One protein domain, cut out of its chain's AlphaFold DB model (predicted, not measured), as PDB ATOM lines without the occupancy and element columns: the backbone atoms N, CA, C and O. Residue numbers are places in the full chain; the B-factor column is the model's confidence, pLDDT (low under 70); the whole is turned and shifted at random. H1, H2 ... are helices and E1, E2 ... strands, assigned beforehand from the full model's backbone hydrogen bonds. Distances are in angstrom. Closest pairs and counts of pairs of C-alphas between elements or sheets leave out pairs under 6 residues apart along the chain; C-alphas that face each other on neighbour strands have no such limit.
ATOM      1  N   VAL A 180     -30.179 -15.561  42.285       94.12
ATOM      2  CA  VAL A 180     -30.677 -14.195  42.109       94.12
ATOM      3  C   VAL A 180     -31.855 -13.928  43.035       94.12
ATOM      4  O   VAL A 180     -32.795 -14.720  43.132       94.12
ATOM      5  N   TYR A 181     -31.811 -12.773  43.681       93.94
ATOM      6  CA  TYR A 181     -32.820 -12.270  44.589       93.94
ATOM      7  C   TYR A 181     -33.231 -10.850  44.190       93.94
ATOM      8  O   TYR A 181     -32.404 -10.038  43.765       93.94
ATOM      9  N   ALA A 182     -34.506 -10.526  44.389       93.62
ATOM     10  CA  ALA A 182     -35.046  -9.191  44.153       93.62
ATOM     11  C   ALA A 182     -36.026  -8.792  45.258       93.62
ATOM     12  O   ALA A 182     -36.616  -9.642  45.924       93.62
ATOM     13  N   THR A 183     -36.228  -7.492  45.450       91.56
ATOM     14  CA  THR A 183     -37.253  -6.992  46.371       91.56
ATOM     15  C   THR A 183     -38.646  -7.418  45.880       91.56
ATOM     16  O   THR A 183     -38.940  -7.246  44.690       91.56
ATOM     17  N   PRO A 184     -39.513  -7.989  46.735       90.50
ATOM     18  CA  PRO A 184     -40.865  -8.398  46.346       90.50
ATOM     19  C   PRO A 184     -41.765  -7.193  46.013       90.50
ATOM     20  O   PRO A 184     -41.495  -6.070  46.430       90.50
ATOM     21  N   GLY A 185     -42.813  -7.402  45.210       88.69
ATOM     22  CA  GLY A 185     -43.765  -6.362  44.784       88.69
ATOM     23  C   GLY A 185     -44.439  -6.684  43.446       88.69
ATOM     24  O   GLY A 185     -44.240  -7.765  42.896       88.69
ATOM     25  N   THR A 186     -45.245  -5.757  42.926       88.56
ATOM     26  CA  THR A 186     -46.100  -5.964  41.735       88.56
ATOM     27  C   THR A 186     -45.327  -6.264  40.447       88.56
ATOM     28  O   THR A 186     -45.813  -6.985  39.588       88.56
ATOM     29  N   ASP A 187     -44.102  -5.766  40.344       88.88
ATOM     30  CA  ASP A 187     -43.148  -5.880  39.233       88.88
ATOM     31  C   ASP A 187     -41.995  -6.854  39.557       88.88
ATOM     32  O   ASP A 187     -40.917  -6.799  38.969       88.88
ATOM     33  N   PHE A 188     -42.197  -7.774  40.510       89.50
ATOM     34  CA  PHE A 188     -41.155  -8.696  40.980       89.50
ATOM     35  C   PHE A 188     -40.492  -9.505  39.855       89.50
ATOM     36  O   PHE A 188     -39.266  -9.609  39.810       89.50
ATOM     37  N   SER A 189     -41.282 -10.056  38.929       87.00
ATOM     38  CA  SER A 189     -40.759 -10.843  37.805       87.00
ATOM     39  C   SER A 189     -39.881 -10.016  36.867       87.00
ATOM     40  O   SER A 189     -38.865 -10.520  36.397       87.00
ATOM     41  N   GLU A 190     -40.241  -8.754  36.630       86.94
ATOM     42  CA  GLU A 190     -39.453  -7.838  35.802       86.94
ATOM     43  C   GLU A 190     -38.160  -7.447  36.512       86.94
ATOM     44  O   GLU A 190     -37.086  -7.534  35.920       86.94
ATOM     45  N   ARG A 191     -38.227  -7.117  37.809       87.31
ATOM     46  CA  ARG A 191     -37.034  -6.809  38.610       87.31
ATOM     47  C   ARG A 191     -36.036  -7.951  38.641       87.31
ATOM     48  O   ARG A 191     -34.842  -7.695  38.566       87.31
ATOM     49  N   CYS A 192     -36.502  -9.195  38.696       89.56
ATOM     50  CA  CYS A 192     -35.632 -10.366  38.628       89.56
ATOM     51  C   CYS A 192     -34.833 -10.481  37.318       89.56
ATOM     52  O   CYS A 192     -33.838 -11.199  37.285       89.56
ATOM     53  N   LEU A 193     -35.254  -9.803  36.247       85.06
ATOM     54  CA  LEU A 193     -34.579  -9.794  34.946       85.06
ATOM     55  C   LEU A 193     -33.688  -8.557  34.738       85.06
ATOM     56  O   LEU A 193     -32.935  -8.508  33.766       85.06
ATOM     57  N   GLN A 194     -33.770  -7.554  35.616       78.44
ATOM     58  CA  GLN A 194     -33.051  -6.291  35.461       78.44
ATOM     59  C   GLN A 194     -31.613  -6.356  35.993       78.44
ATOM     60  O   GLN A 194     -31.293  -7.053  36.957       78.44
ATOM     61  N   SER A 195     -30.730  -5.551  35.395       57.81
ATOM     62  CA  SER A 195     -29.396  -5.300  35.939       57.81
ATOM     63  C   SER A 195     -29.513  -4.581  37.285       57.81
ATOM     64  O   SER A 195     -30.024  -3.466  37.343       57.81
ATOM     65  N   GLY A 196     -29.023  -5.207  38.352       61.06
ATOM     66  CA  GLY A 196     -29.018  -4.637  39.702       61.06
ATOM     67  C   GLY A 196     -29.718  -5.482  40.762       61.06
ATOM     68  O   GLY A 196     -29.714  -5.105  41.933       61.06
ATOM     69  N   THR A 197     -30.240  -6.652  40.386       80.25
ATOM     70  CA  THR A 197     -30.650  -7.695  41.332       80.25
ATOM     71  C   THR A 197     -29.521  -8.095  42.270       80.25
ATOM     72  O   THR A 197     -28.341  -8.049  41.912       80.25
ATOM     73  N   THR A 198     -29.892  -8.558  43.456       90.06
ATOM     74  CA  THR A 198     -28.929  -9.074  44.418       90.06
ATOM     75  C   THR A 198     -28.607 -10.522  44.077       90.06
ATOM     76  O   THR A 198     -29.480 -11.382  44.113       90.06
ATOM     77  N   THR A 199     -27.349 -10.813  43.774       91.81
ATOM     78  CA  THR A 199     -26.844 -12.180  43.661       91.81
ATOM     79  C   THR A 199     -26.159 -12.561  44.963       91.81
ATOM     80  O   THR A 199     -25.298 -11.830  45.454       91.81
ATOM     81  N   ILE A 200     -26.513 -13.718  45.511       93.19
ATOM     82  CA  ILE A 200     -25.856 -14.286  46.688       93.19
ATOM     83  C   ILE A 200     -25.361 -15.666  46.291       93.19
ATOM     84  O   ILE A 200     -26.165 -16.519  45.933       93.19
ATOM     85  N   ASP A 201     -24.051 -15.887  46.349       93.31
ATOM     86  CA  ASP A 201     -23.436 -17.188  46.100       93.31
ATOM     87  C   ASP A 201     -22.283 -17.385  47.084       93.31
ATOM     88  O   ASP A 201     -21.132 -17.005  46.846       93.31
ATOM     89  N   LEU A 202     -22.628 -17.926  48.252       91.56
ATOM     90  CA  LEU A 202     -21.679 -18.121  49.347       91.56
ATOM     91  C   LEU A 202     -20.686 -19.253  49.054       91.56
ATOM     92  O   LEU A 202     -19.562 -19.198  49.552       91.56
ATOM     93  N   ASP A 203     -21.055 -20.208  48.197       89.75
ATOM     94  CA  ASP A 203     -20.178 -21.299  47.757       89.75
ATOM     95  C   ASP A 203     -19.061 -20.766  46.853       89.75
ATOM     96  O   ASP A 203     -17.902 -21.165  46.975       89.75
ATOM     97  N   GLN A 204     -19.385 -19.801  45.986       89.38
ATOM     98  CA  GLN A 204     -18.408 -19.063  45.180       89.38
ATOM     99  C   GLN A 204     -17.786 -17.871  45.916       89.38
ATOM    100  O   GLN A 204     -17.037 -17.100  45.318       89.38
ATOM    101  N   ARG A 205     -18.080 -17.708  47.213       91.94
ATOM    102  CA  ARG A 205     -17.621 -16.585  48.038       91.94
ATOM    103  C   ARG A 205     -17.897 -15.225  47.389       91.94
ATOM    104  O   ARG A 205     -17.022 -14.360  47.360       91.94
ATOM    105  N   SER A 206     -19.111 -15.011  46.890       91.75
ATOM    106  CA  SER A 206     -19.489 -13.753  46.246       91.75
ATOM    107  C   SER A 206     -20.875 -13.262  46.655       91.75
ATOM    108  O   SER A 206     -21.826 -14.031  46.809       91.75
ATOM    109  N   ILE A 207     -20.986 -11.947  46.825       91.44
ATOM    110  CA  ILE A 207     -22.257 -11.234  46.930       91.44
ATOM    111  C   ILE A 207     -22.180 -10.043  45.982       91.44
ATOM    112  O   ILE A 207     -21.194  -9.306  45.979       91.44
ATOM    113  N   ALA A 208     -23.216  -9.848  45.176       88.75
ATOM    114  CA  ALA A 208     -23.337  -8.694  44.299       88.75
ATOM    115  C   ALA A 208     -24.716  -8.059  44.449       88.75
ATOM    116  O   ALA A 208     -25.706  -8.753  44.652       88.75
ATOM    117  N   SER A 209     -24.789  -6.739  44.362       84.31
ATOM    118  CA  SER A 209     -26.041  -5.987  44.435       84.31
ATOM    119  C   SER A 209     -25.831  -4.672  43.699       84.31
ATOM    120  O   SER A 209     -24.936  -3.908  44.057       84.31
ATOM    121  N   GLY A 210     -26.595  -4.414  42.637       79.94
ATOM    122  CA  GLY A 210     -26.309  -3.257  41.785       79.94
ATOM    123  C   GLY A 210     -24.929  -3.351  41.121       79.94
ATOM    124  O   GLY A 210     -24.567  -4.363  40.515       79.94
ATOM    125  N   THR A 211     -24.156  -2.275  41.245       77.19
ATOM    126  CA  THR A 211     -22.759  -2.184  40.793       77.19
ATOM    127  C   THR A 211     -21.762  -2.756  41.798       77.19
ATOM    128  O   THR A 211     -20.616  -3.024  41.429       77.19
ATOM    129  N   ASP A 212     -22.182  -2.959  43.046       79.69
ATOM    130  CA  ASP A 212     -21.310  -3.450  44.103       79.69
ATOM    131  C   ASP A 212     -21.099  -4.951  43.936       79.69
ATOM    132  O   ASP A 212     -22.041  -5.748  43.934       79.69
ATOM    133  N   LYS A 213     -19.832  -5.335  43.795       87.00
ATOM    134  CA  LYS A 213     -19.385  -6.725  43.793       87.00
ATOM    135  C   LYS A 213     -18.447  -6.902  44.967       87.00
ATOM    136  O   LYS A 213     -17.466  -6.164  45.083       87.00
ATOM    137  N   CYS A 214     -18.758  -7.874  45.808       89.31
ATOM    138  CA  CYS A 214     -18.019  -8.129  47.024       89.31
ATOM    139  C   CYS A 214     -17.600  -9.597  47.108       89.31
ATOM    140  O   CYS A 214     -18.409 -10.506  46.905       89.31
ATOM    141  N   GLY A 215     -16.326  -9.820  47.418       91.69
ATOM    142  CA  GLY A 215     -15.797 -11.137  47.750       91.69
ATOM    143  C   GLY A 215     -16.056 -11.459  49.218       91.69
ATOM    144  O   GLY A 215     -15.799 -10.632  50.089       91.69
ATOM    145  N   VAL A 216     -16.552 -12.655  49.511       92.62
ATOM    146  CA  VAL A 216     -16.775 -13.128  50.882       92.62
ATOM    147  C   VAL A 216     -15.441 -13.558  51.484       92.62
ATOM    148  O   VAL A 216     -14.784 -14.474  50.987       92.62
ATOM    149  N   THR A 217     -15.047 -12.912  52.578       91.12
ATOM    150  CA  THR A 217     -13.798 -13.211  53.290       91.12
ATOM    151  C   THR A 217     -14.012 -14.250  54.382       91.12
ATOM    152  O   THR A 217     -13.187 -15.143  54.559       91.12
ATOM    153  N   SER A 218     -15.134 -14.171  55.097       90.94
ATOM    154  CA  SER A 218     -15.521 -15.153  56.108       90.94
ATOM    155  C   SER A 218     -17.025 -15.126  56.354       90.94
ATOM    156  O   SER A 218     -17.712 -14.162  56.010       90.94
ATOM    157  N   ILE A 219     -17.544 -16.203  56.942       91.50
ATOM    158  CA  ILE A 219     -18.949 -16.300  57.325       91.50
ATOM    159  C   ILE A 219     -19.029 -16.796  58.761       91.50
ATOM    160  O   ILE A 219     -18.339 -17.745  59.126       91.50
ATOM    161  N   ARG A 220     -19.878 -16.156  59.558       89.25
ATOM    162  CA  ARG A 220     -20.235 -16.586  60.906       89.25
ATOM    163  C   ARG A 220     -21.712 -16.952  60.928       89.25
ATOM    164  O   ARG A 220     -22.562 -16.105  60.650       89.25
ATOM    165  N   ASP A 221     -21.987 -18.199  61.272       87.06
ATOM    166  CA  ASP A 221     -23.345 -18.692  61.468       87.06
ATOM    167  C   ASP A 221     -23.849 -18.325  62.859       87.06
ATOM    168  O   ASP A 221     -23.141 -18.502  63.850       87.06
ATOM    169  N   ASN A 222     -25.079 -17.828  62.925       81.31
ATOM    170  CA  ASN A 222     -25.835 -17.661  64.159       81.31
ATOM    171  C   ASN A 222     -27.182 -18.396  64.008       81.31
ATOM    172  O   ASN A 222     -27.613 -18.630  62.877       81.31
ATOM    173  N   PRO A 223     -27.886 -18.721  65.111       73.88
ATOM    174  CA  PRO A 223     -29.150 -19.464  65.049       73.88
ATOM    175  C   PRO A 223     -30.204 -18.846  64.112       73.88
ATOM    176  O   PRO A 223     -30.866 -19.565  63.368       73.88
ATOM    177  N   ASP A 224     -30.301 -17.511  64.086       76.62
ATOM    178  CA  ASP A 224     -31.355 -16.798  63.349       76.62
ATOM    179  C   ASP A 224     -30.873 -16.075  62.081       76.62
ATOM    180  O   ASP A 224     -31.679 -15.539  61.317       76.62
ATOM    181  N   ASN A 225     -29.562 -15.960  61.867       86.69
ATOM    182  CA  ASN A 225     -28.986 -15.208  60.752       86.69
ATOM    183  C   ASN A 225     -27.543 -15.629  60.482       86.69
ATOM    184  O   ASN A 225     -26.876 -16.188  61.345       86.69
ATOM    185  N   ILE A 226     -27.033 -15.263  59.312       90.81
ATOM    186  CA  ILE A 226     -25.610 -15.377  59.007       90.81
ATOM    187  C   ILE A 226     -24.991 -13.991  58.855       90.81
ATOM    188  O   ILE A 226     -25.566 -13.095  58.234       90.81
ATOM    189  N   GLN A 227     -23.806 -13.826  59.432       91.25
ATOM    190  CA  GLN A 227     -22.957 -12.652  59.263       91.25
ATOM    191  C   GLN A 227     -21.898 -12.972  58.216       91.25
ATOM    192  O   GLN A 227     -21.023 -13.810  58.433       91.25
ATOM    193  N   VAL A 228     -21.985 -12.307  57.075       92.44
ATOM    194  CA  VAL A 228     -21.056 -12.453  55.961       92.44
ATOM    195  C   VAL A 228     -20.124 -11.252  55.964       92.44
ATOM    196  O   VAL A 228     -20.556 -10.115  55.787       92.44
ATOM    197  N   PHE A 229     -18.838 -11.505  56.162       90.44
ATOM    198  CA  PHE A 229     -17.809 -10.482  56.050       90.44
ATOM    199  C   PHE A 229     -17.370 -10.415  54.594       90.44
ATOM    200  O   PHE A 229     -17.036 -11.443  53.995       90.44
ATOM    201  N   VAL A 230     -17.401  -9.219  54.014       90.44
ATOM    202  CA  VAL A 230     -17.151  -9.028  52.588       90.44
ATOM    203  C   VAL A 230     -16.120  -7.937  52.325       90.44
ATOM    204  O   VAL A 230     -15.989  -6.984  53.092       90.44
ATOM    205  N   ALA A 231     -15.392  -8.107  51.225       89.00
ATOM    206  CA  ALA A 231     -14.496  -7.124  50.642       89.00
ATOM    207  C   ALA A 231     -15.087  -6.631  49.311       89.00
ATOM    208  O   ALA A 231     -15.137  -7.400  48.349       89.00
ATOM    209  N   CYS A 232     -15.569  -5.390  49.257       84.88
ATOM    210  CA  CYS A 232     -16.215  -4.803  48.080       84.88
ATOM    211  C   CYS A 232     -15.241  -3.975  47.232       84.88
ATOM    212  O   CYS A 232     -14.257  -3.428  47.734       84.88
ATOM    213  N   ASN A 233     -15.540  -3.848  45.936       80.31
ATOM    214  CA  ASN A 233     -14.735  -3.065  44.988       80.31
ATOM    215  C   ASN A 233     -14.782  -1.536  45.229       80.31
ATOM    216  O   ASN A 233     -14.041  -0.796  44.584       80.31
ATOM    217  N   THR A 234     -15.642  -1.056  46.129       67.06
ATOM    218  CA  THR A 234     -15.854   0.358  46.469       67.06
ATOM    219  C   THR A 234     -15.373   0.650  47.906       67.06
ATOM    220  O   THR A 234     -15.673  -0.126  48.813       67.06
ATOM    221  N   PRO A 235     -14.592   1.723  48.164       59.72
ATOM    222  CA  PRO A 235     -14.160   2.087  49.519       59.72
ATOM    223  C   PRO A 235     -15.311   2.654  50.380       59.72
ATOM    224  O   PRO A 235     -16.117   3.417  49.847       59.72
ATOM    225  N   PRO A 236     -15.345   2.409  51.708       59.72
ATOM    226  CA  PRO A 236     -14.465   1.526  52.475       59.72
ATOM    227  C   PRO A 236     -14.743   0.053  52.154       59.72
ATOM    228  O   PRO A 236     -15.882  -0.393  52.150       59.72
ATOM    229  N   SER A 237     -13.683  -0.712  51.888       64.75
ATOM    230  CA  SER A 237     -13.808  -2.033  51.266       64.75
ATOM    231  C   SER A 237     -14.323  -3.129  52.196       64.75
ATOM    232  O   SER A 237     -14.745  -4.158  51.691       64.75
ATOM    233  N   SER A 238     -14.283  -2.958  53.522       62.22
ATOM    234  CA  SER A 238     -14.704  -3.989  54.485       62.22
ATOM    235  C   SER A 238     -16.094  -3.704  55.045       62.22
ATOM    236  O   SER A 238     -16.277  -2.765  55.824       62.22
ATOM    237  N   GLU A 239     -17.049  -4.559  54.694       81.62
ATOM    238  CA  GLU A 239     -18.446  -4.462  55.122       81.62
ATOM    239  C   GLU A 239     -18.917  -5.782  55.749       81.62
ATOM    240  O   GLU A 239     -18.407  -6.863  55.437       81.62
ATOM    241  N   THR A 240     -19.903  -5.703  56.646       86.50
ATOM    242  CA  THR A 240     -20.611  -6.893  57.147       86.50
ATOM    243  C   THR A 240     -22.018  -6.887  56.577       86.50
ATOM    244  O   THR A 240     -22.762  -5.922  56.774       86.50
ATOM    245  N   VAL A 241     -22.394  -7.980  55.921       89.44
ATOM    246  CA  VAL A 241     -23.753  -8.249  55.452       89.44
ATOM    247  C   VAL A 241     -24.406  -9.241  56.408       89.44
ATOM    248  O   VAL A 241     -23.881 -10.328  56.626       89.44
ATOM    249  N   ILE A 242     -25.556  -8.890  56.977       90.75
ATOM    250  CA  ILE A 242     -26.393  -9.834  57.722       90.75
ATOM    251  C   ILE A 242     -27.491 -10.339  56.798       90.75
ATOM    252  O   ILE A 242     -28.241  -9.544  56.234       90.75
ATOM    253  N   LEU A 243     -27.601 -11.659  56.682       92.44
ATOM    254  CA  LEU A 243     -28.696 -12.326  55.989       92.44
ATOM    255  C   LEU A 243     -29.532 -13.059  57.034       92.44
ATOM    256  O   LEU A 243     -29.047 -13.981  57.688       92.44
ATOM    257  N   LYS A 244     -30.780 -12.629  57.214       91.56
ATOM    258  CA  LYS A 244     -31.730 -13.231  58.155       91.56
ATOM    259  C   LYS A 244     -32.824 -13.952  57.377       91.56
ATOM    260  O   LYS A 244     -33.396 -13.371  56.458       91.56
ATOM    261  N   ARG A 245     -33.127 -15.197  57.744       90.62
ATOM    262  CA  ARG A 245     -34.213 -15.961  57.117       90.62
ATOM    263  C   ARG A 245     -35.557 -15.290  57.404       90.62
ATOM    264  O   ARG A 245     -35.833 -14.948  58.552       90.62
ATOM    265  N   ILE A 246     -36.380 -15.122  56.371       90.62
ATOM    266  CA  ILE A 246     -37.811 -14.818  56.521       90.62
ATOM    267  C   ILE A 246     -38.589 -16.124  56.326       90.62
ATOM    268  O   ILE A 246     -39.323 -16.540  57.216       90.62
ATOM    269  N   ASP A 247     -38.346 -16.814  55.208       86.75
ATOM    270  CA  ASP A 247     -38.869 -18.150  54.899       86.75
ATOM    271  C   ASP A 247     -37.906 -18.906  53.946       86.75
ATOM    272  O   ASP A 247     -36.718 -18.592  53.880       86.75
ATOM    273  N   ASP A 248     -38.370 -19.944  53.243       83.44
ATOM    274  CA  ASP A 248     -37.550 -20.754  52.317       83.44
ATOM    275  C   ASP A 248     -37.171 -20.053  51.005       83.44
ATOM    276  O   ASP A 248     -36.300 -20.529  50.266       83.44
ATOM    277  N   LYS A 249     -37.858 -18.962  50.677       87.38
ATOM    278  CA  LYS A 249     -37.689 -18.184  49.450       87.38
ATOM    279  C   LYS A 249     -37.388 -16.720  49.736       87.38
ATOM    280  O   LYS A 249     -37.021 -16.024  48.800       87.38
ATOM    281  N   ALA A 250     -37.516 -16.248  50.968       91.62
ATOM    282  CA  ALA A 250     -37.279 -14.861  51.325       91.62
ATOM    283  C   ALA A 250     -36.274 -14.704  52.469       91.62
ATOM    284  O   ALA A 250     -36.208 -15.500  53.409       91.62
ATOM    285  N   LEU A 251     -35.505 -13.623  52.399       94.06
ATOM    286  CA  LEU A 251     -34.549 -13.219  53.419       94.06
ATOM    287  C   LEU A 251     -34.543 -11.703  53.589       94.06
ATOM    288  O   LEU A 251     -34.935 -10.958  52.695       94.06
ATOM    289  N   LEU A 252     -34.067 -11.247  54.738       93.31
ATOM    290  CA  LEU A 252     -33.757  -9.850  54.994       93.31
ATOM    291  C   LEU A 252     -32.247  -9.662  54.849       93.31
ATOM    292  O   LEU A 252     -31.474 -10.329  55.542       93.31
ATOM    293  N   LEU A 253     -31.836  -8.759  53.963       90.94
ATOM    294  CA  LEU A 253     -30.438  -8.379  53.786       90.94
ATOM    295  C   LEU A 253     -30.192  -7.032  54.457       90.94
ATOM    296  O   LEU A 253     -30.834  -6.047  54.106       90.94
ATOM    297  N   ARG A 254     -29.236  -6.983  55.386       89.38
ATOM    298  CA  ARG A 254     -28.780  -5.748  56.040       89.38
ATOM    299  C   ARG A 254     -27.311  -5.527  55.753       89.38
ATOM    300  O   ARG A 254     -26.505  -6.427  55.988       89.38
ATOM    301  N   LYS A 255     -26.953  -4.334  55.286       84.75
ATOM    302  CA  LYS A 255     -25.556  -3.948  55.070       84.75
ATOM    303  C   LYS A 255     -25.089  -3.062  56.221       84.75
ATOM    304  O   LYS A 255     -25.811  -2.180  56.683       84.75
ATOM    305  N   SER A 256     -23.872  -3.298  56.682       78.12
ATOM    306  CA  SER A 256     -23.168  -2.387  57.577       78.12
ATOM    307  C   SER A 256     -21.930  -1.846  56.889       78.12
ATOM    308  O   SER A 256     -21.274  -2.550  56.125       78.12
ATOM    309  N   SER A 257     -21.594  -0.607  57.203       68.75
ATOM    310  CA  SER A 257     -20.396   0.061  56.714       68.75
ATOM    311  C   SER A 257     -19.763   0.746  57.921       68.75
ATOM    312  O   SER A 257     -20.475   1.338  58.728       68.75
ATOM    313  N   ASN A 258     -18.451   0.605  58.111       64.62
ATOM    314  CA  ASN A 258     -17.751   1.102  59.308       64.62
ATOM    315  C   ASN A 258     -18.349   0.622  60.650       64.62
ATOM    316  O   ASN A 258     -18.286   1.335  61.645       64.62
ATOM    317  N   ARG A 259     -18.881  -0.609  60.697       63.34
ATOM    318  CA  ARG A 259     -19.525  -1.235  61.877       63.34
ATOM    319  C   ARG A 259     -20.873  -0.633  62.297       63.34
ATOM    320  O   ARG A 259     -21.425  -1.077  63.300       63.34
ATOM    321  N   GLU A 260     -21.440   0.279  61.514       68.12
ATOM    322  CA  GLU A 260     -22.802   0.782  61.708       68.12
ATOM    323  C   GLU A 260     -23.731   0.237  60.616       68.12
ATOM    324  O   GLU A 260     -23.378   0.200  59.433       68.12
ATOM    325  N   PHE A 261     -24.922  -0.228  61.008       69.81
ATOM    326  CA  PHE A 261     -25.959  -0.639  60.059       69.81
ATOM    327  C   PHE A 261     -26.618   0.602  59.475       69.81
ATOM    328  O   PHE A 261     -27.126   1.438  60.217       69.81
ATOM    329  N   LYS A 262     -26.602   0.711  58.146       67.06
ATOM    330  CA  LYS A 262     -27.121   1.889  57.439       67.06
ATOM    331  C   LYS A 262     -28.646   1.875  57.282       67.06
ATOM    332  O   LYS A 262     -29.219   2.914  56.976       67.06
ATOM    333  N   ASP A 263     -29.288   0.723  57.493       68.62
ATOM    334  CA  ASP A 263     -30.733   0.538  57.365       68.62
ATOM    335  C   ASP A 263     -31.285  -0.636  58.215       68.62
ATOM    336  O   ASP A 263     -30.553  -1.447  58.812       68.62
ATOM    337  N   ASP A 264     -32.619  -0.719  58.260       74.88
ATOM    338  CA  ASP A 264     -33.382  -1.823  58.864       74.88
ATOM    339  C   ASP A 264     -33.332  -3.115  58.028       74.88
ATOM    340  O   ASP A 264     -33.729  -4.185  58.496       74.88
ATOM    341  N   GLY A 265     -32.770  -3.047  56.821       81.25
ATOM    342  CA  GLY A 265     -32.661  -4.142  55.871       81.25
ATOM    343  C   GLY A 265     -33.679  -4.101  54.748       81.25
ATOM    344  O   GLY A 265     -34.781  -3.575  54.876       81.25
ATOM    345  N   SER A 266     -33.303  -4.721  53.635       87.06
ATOM    346  CA  SER A 266     -34.163  -4.900  52.470       87.06
ATOM    347  C   SER A 266     -34.682  -6.337  52.413       87.06
ATOM    348  O   SER A 266     -33.865  -7.269  52.405       87.06
ATOM    349  N   PRO A 267     -36.010  -6.561  52.363       92.62
ATOM    350  CA  PRO A 267     -36.549  -7.885  52.105       92.62
ATOM    351  C   PRO A 267     -36.250  -8.272  50.659       92.62
ATOM    352  O   PRO A 267     -36.444  -7.490  49.726       92.62
ATOM    353  N   LEU A 268     -35.783  -9.496  50.477       93.50
ATOM    354  CA  LEU A 268     -35.410 -10.069  49.198       93.50
ATOM    355  C   LEU A 268     -36.087 -11.425  49.044       93.50
ATOM    356  O   LEU A 268     -36.045 -12.243  49.957       93.50
ATOM    357  N   ALA A 269     -36.673 -11.670  47.878       94.12
ATOM    358  CA  ALA A 269     -37.257 -12.945  47.500       94.12
ATOM    359  C   ALA A 269     -36.445 -13.594  46.372       94.12
ATOM    360  O   ALA A 269     -35.918 -12.916  45.487       94.12
ATOM    361  N   TYR A 270     -36.345 -14.919  46.417       94.88
ATOM    362  CA  TYR A 270     -35.652 -15.747  45.446       94.88
ATOM    363  C   TYR A 270     -36.394 -15.689  44.117       94.88
ATOM    364  O   TYR A 270     -37.592 -15.983  44.042       94.88
ATOM    365  N   CYS A 271     -35.683 -15.294  43.068       94.19
ATOM    366  CA  CYS A 271     -36.280 -15.124  41.754       94.19
ATOM    367  C   CYS A 271     -36.791 -16.457  41.172       94.19
ATOM    368  O   CYS A 271     -36.277 -17.523  41.533       94.19
ATOM    369  N   PRO A 272     -37.788 -16.422  40.265       92.94
ATOM    370  CA  PRO A 272     -38.357 -17.623  39.654       92.94
ATOM    371  C   PRO A 272     -37.312 -18.506  38.959       92.94
ATOM    372  O   PRO A 272     -36.311 -18.013  38.443       92.94
ATOM    373  N   GLU A 273     -37.579 -19.812  38.857       92.00
ATOM    374  CA  GLU A 273     -36.635 -20.805  38.313       92.00
ATOM    375  C   GLU A 273     -36.105 -20.485  36.908       92.00
ATOM    376  O   GLU A 273     -34.989 -20.865  36.564       92.00
ATOM    377  N   ALA A 274     -36.888 -19.797  36.073       91.06
ATOM    378  CA  ALA A 274     -36.427 -19.353  34.759       91.06
ATOM    379  C   ALA A 274     -35.203 -18.423  34.863       91.06
ATOM    380  O   ALA A 274     -34.253 -18.578  34.103       91.06
ATOM    381  N   VAL A 275     -35.198 -17.518  35.844       91.44
ATOM    382  CA  VAL A 275     -34.097 -16.580  36.105       91.44
ATOM    383  C   VAL A 275     -32.904 -17.307  36.713       91.44
ATOM    384  O   VAL A 275     -31.768 -17.091  36.298       91.44
ATOM    385  N   GLN A 276     -33.156 -18.234  37.638       92.75
ATOM    386  CA  GLN A 276     -32.086 -19.017  38.262       92.75
ATOM    387  C   GLN A 276     -31.339 -19.878  37.242       92.75
ATOM    388  O   GLN A 276     -30.118 -19.936  37.268       92.75
ATOM    389  N   ARG A 277     -32.042 -20.461  36.264       90.44
ATOM    390  CA  ARG A 277     -31.400 -21.214  35.173       90.44
ATOM    391  C   ARG A 277     -30.443 -20.358  34.339       90.44
ATOM    392  O   ARG A 277     -29.394 -20.849  33.927       90.44
ATOM    393  N   ILE A 278     -30.779 -19.087  34.106       88.25
ATOM    394  CA  ILE A 278     -29.897 -18.134  33.412       88.25
ATOM    395  C   ILE A 278     -28.668 -17.834  34.281       88.25
ATOM    396  O   ILE A 278     -27.535 -17.851  33.790       88.25
ATOM    397  N   TYR A 279     -28.873 -17.614  35.581       87.31
ATOM    398  CA  TYR A 279     -27.781 -17.432  36.535       87.31
ATOM    399  C   TYR A 279     -26.833 -18.638  36.562       87.31
ATOM    400  O   TYR A 279     -25.628 -18.472  36.401       87.31
ATOM    401  N   ASP A 280     -27.360 -19.852  36.674       86.81
ATOM    402  CA  ASP A 280     -26.556 -21.072  36.729       86.81
ATOM    403  C   ASP A 280     -25.739 -21.294  35.451       86.81
ATOM    404  O   ASP A 280     -24.589 -21.734  35.508       86.81
ATOM    405  N   ALA A 281     -26.315 -20.990  34.285       86.31
ATOM    406  CA  ALA A 281     -25.608 -21.085  33.012       86.31
ATOM    407  C   ALA A 281     -24.436 -20.092  32.939       86.31
ATOM    408  O   ALA A 281     -23.344 -20.451  32.499       86.31
ATOM    409  N   THR A 282     -24.643 -18.860  33.411       79.06
ATOM    410  CA  THR A 282     -23.615 -17.807  33.387       79.06
ATOM    411  C   THR A 282     -22.553 -17.969  34.477       79.06
ATOM    412  O   THR A 282     -21.389 -17.647  34.242       79.06
ATOM    413  N   SER A 283     -22.906 -18.497  35.652       73.69
ATOM    414  CA  SER A 283     -21.965 -18.731  36.754       73.69
ATOM    415  C   SER A 283     -21.033 -19.915  36.472       73.69
ATOM    416  O   SER A 283     -19.842 -19.841  36.771       73.69
ATOM    417  N   LYS A 284     -21.524 -20.975  35.815       62.72
ATOM    418  CA  LYS A 284     -20.709 -22.134  35.401       62.72
ATOM    419  C   LYS A 284     -19.671 -21.806  34.331       62.72
ATOM    420  O   LYS A 284     -18.636 -22.452  34.303       62.72
ATOM    421  N   GLN A 285     -19.919 -20.808  33.485       59.44
ATOM    422  CA  GLN A 285     -18.957 -20.350  32.473       59.44
ATOM    423  C   GLN A 285     -17.798 -19.521  33.054       59.44
ATOM    424  O   GLN A 285     -16.851 -19.218  32.336       59.44
ATOM    425  N   ARG A 286     -17.880 -19.116  34.330       57.31
ATOM    426  CA  ARG A 286     -16.843 -18.338  35.030       57.31
ATOM    427  C   ARG A 286     -15.924 -19.189  35.915       57.31
ATOM    428  O   ARG A 286     -14.997 -18.630  36.496       57.31
TER     429      ARG A 286
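This is residues 180 to 286 of the 287 residues of an uncharacterized protein of Bradyrhizobium sp. DFCI-1 (UniProt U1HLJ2). A closed barrel of eight antiparallel strands, E1 to E8, makes the body, and two helices, the very short H1 and the longer H2, pack on it at the side where E1 stands. Round the ring run E1, E2, E3, E4, E5, E6, E7, E8 and back to E1, and E2 to E8 form a meander, each strand the antiparallel neighbour of the one before. The printed part has 107 residues, with two named helices and eight named strands in the order E1, H1, E2, E3, E4, E5, E6, E7, E8, H2; the class is mixed, helices and strands. The whole is compact, with a radius of gyration of the C-alphas of 13.6 A and spans of 36 by 30 by 24 A.

Find C-alpha 180 at (-30.677, -14.195, 42.109), where E1, residues 180 to 182, begins. Next come H1, residues 188 to 191, E2, residues 198 to 201, and E3, residues 206 to 209. At C-alpha 212, (-21.310, -3.450, 44.103), begins E4, residues 212 to 221, 23.2 A long, which bends by 72 degrees at residue 217. Read on to E5, residues 225 to 232, 20.8 A; E6, residues 238 to 245, 23.0 A; E7, residues 250 to 257, 23.2 A; and E8, residues 266 to 270, 13.0 A. H2, residues 273 to 284, 16.2 A, ends at C-alpha 284, (-20.709, -22.134, 35.401).

Start at E1, antiparallel to E2 at 148 degrees, with N 181 and O 198 2.7 A apart. E2 and E3 form a hairpin at 175 degrees, with N 199 and O 208 at 2.8 A. Further hairpins are E3 and E4, with N 214 and O 207 at 2.8 A; E4 and E5, with N 217 and O 229 at 2.8 A; E5 and E6, with N 228 and O 241 at 2.8 A; E6 and E7, with N 242 and O 254 at 2.8 A; and E7 and E8, with N 268 and O 251 at 2.8 A. The barrel is closed by the neighbour strands E8 and E1, antiparallel at 133 degrees, with N 269 and O 182 within hydrogen-bond range at 2.8 A. Both helices are on the barrel: the closest C-alphas of E1 and H1 are those of Ala 182 and Arg 191, 6.4 A, and of E1 and H2 those of Val 180 and Gln 276, 6.3 A. H1 and H2 are apart. In H2, 7 of 8 O i to N i+4 pairs are within hydrogen-bond range; H1 is too short for such a pair.

The two C-alphas farthest apart, those of Asn 258 and Ala 274, are 37.0 A from each other. The printed part has no cut and no long link. Look at the B-factor column for pLDDT under 70 at residues 195 to 196, 234 to 238, 257 to 263 and 284 to 286; the mean of the printed part is 84.3.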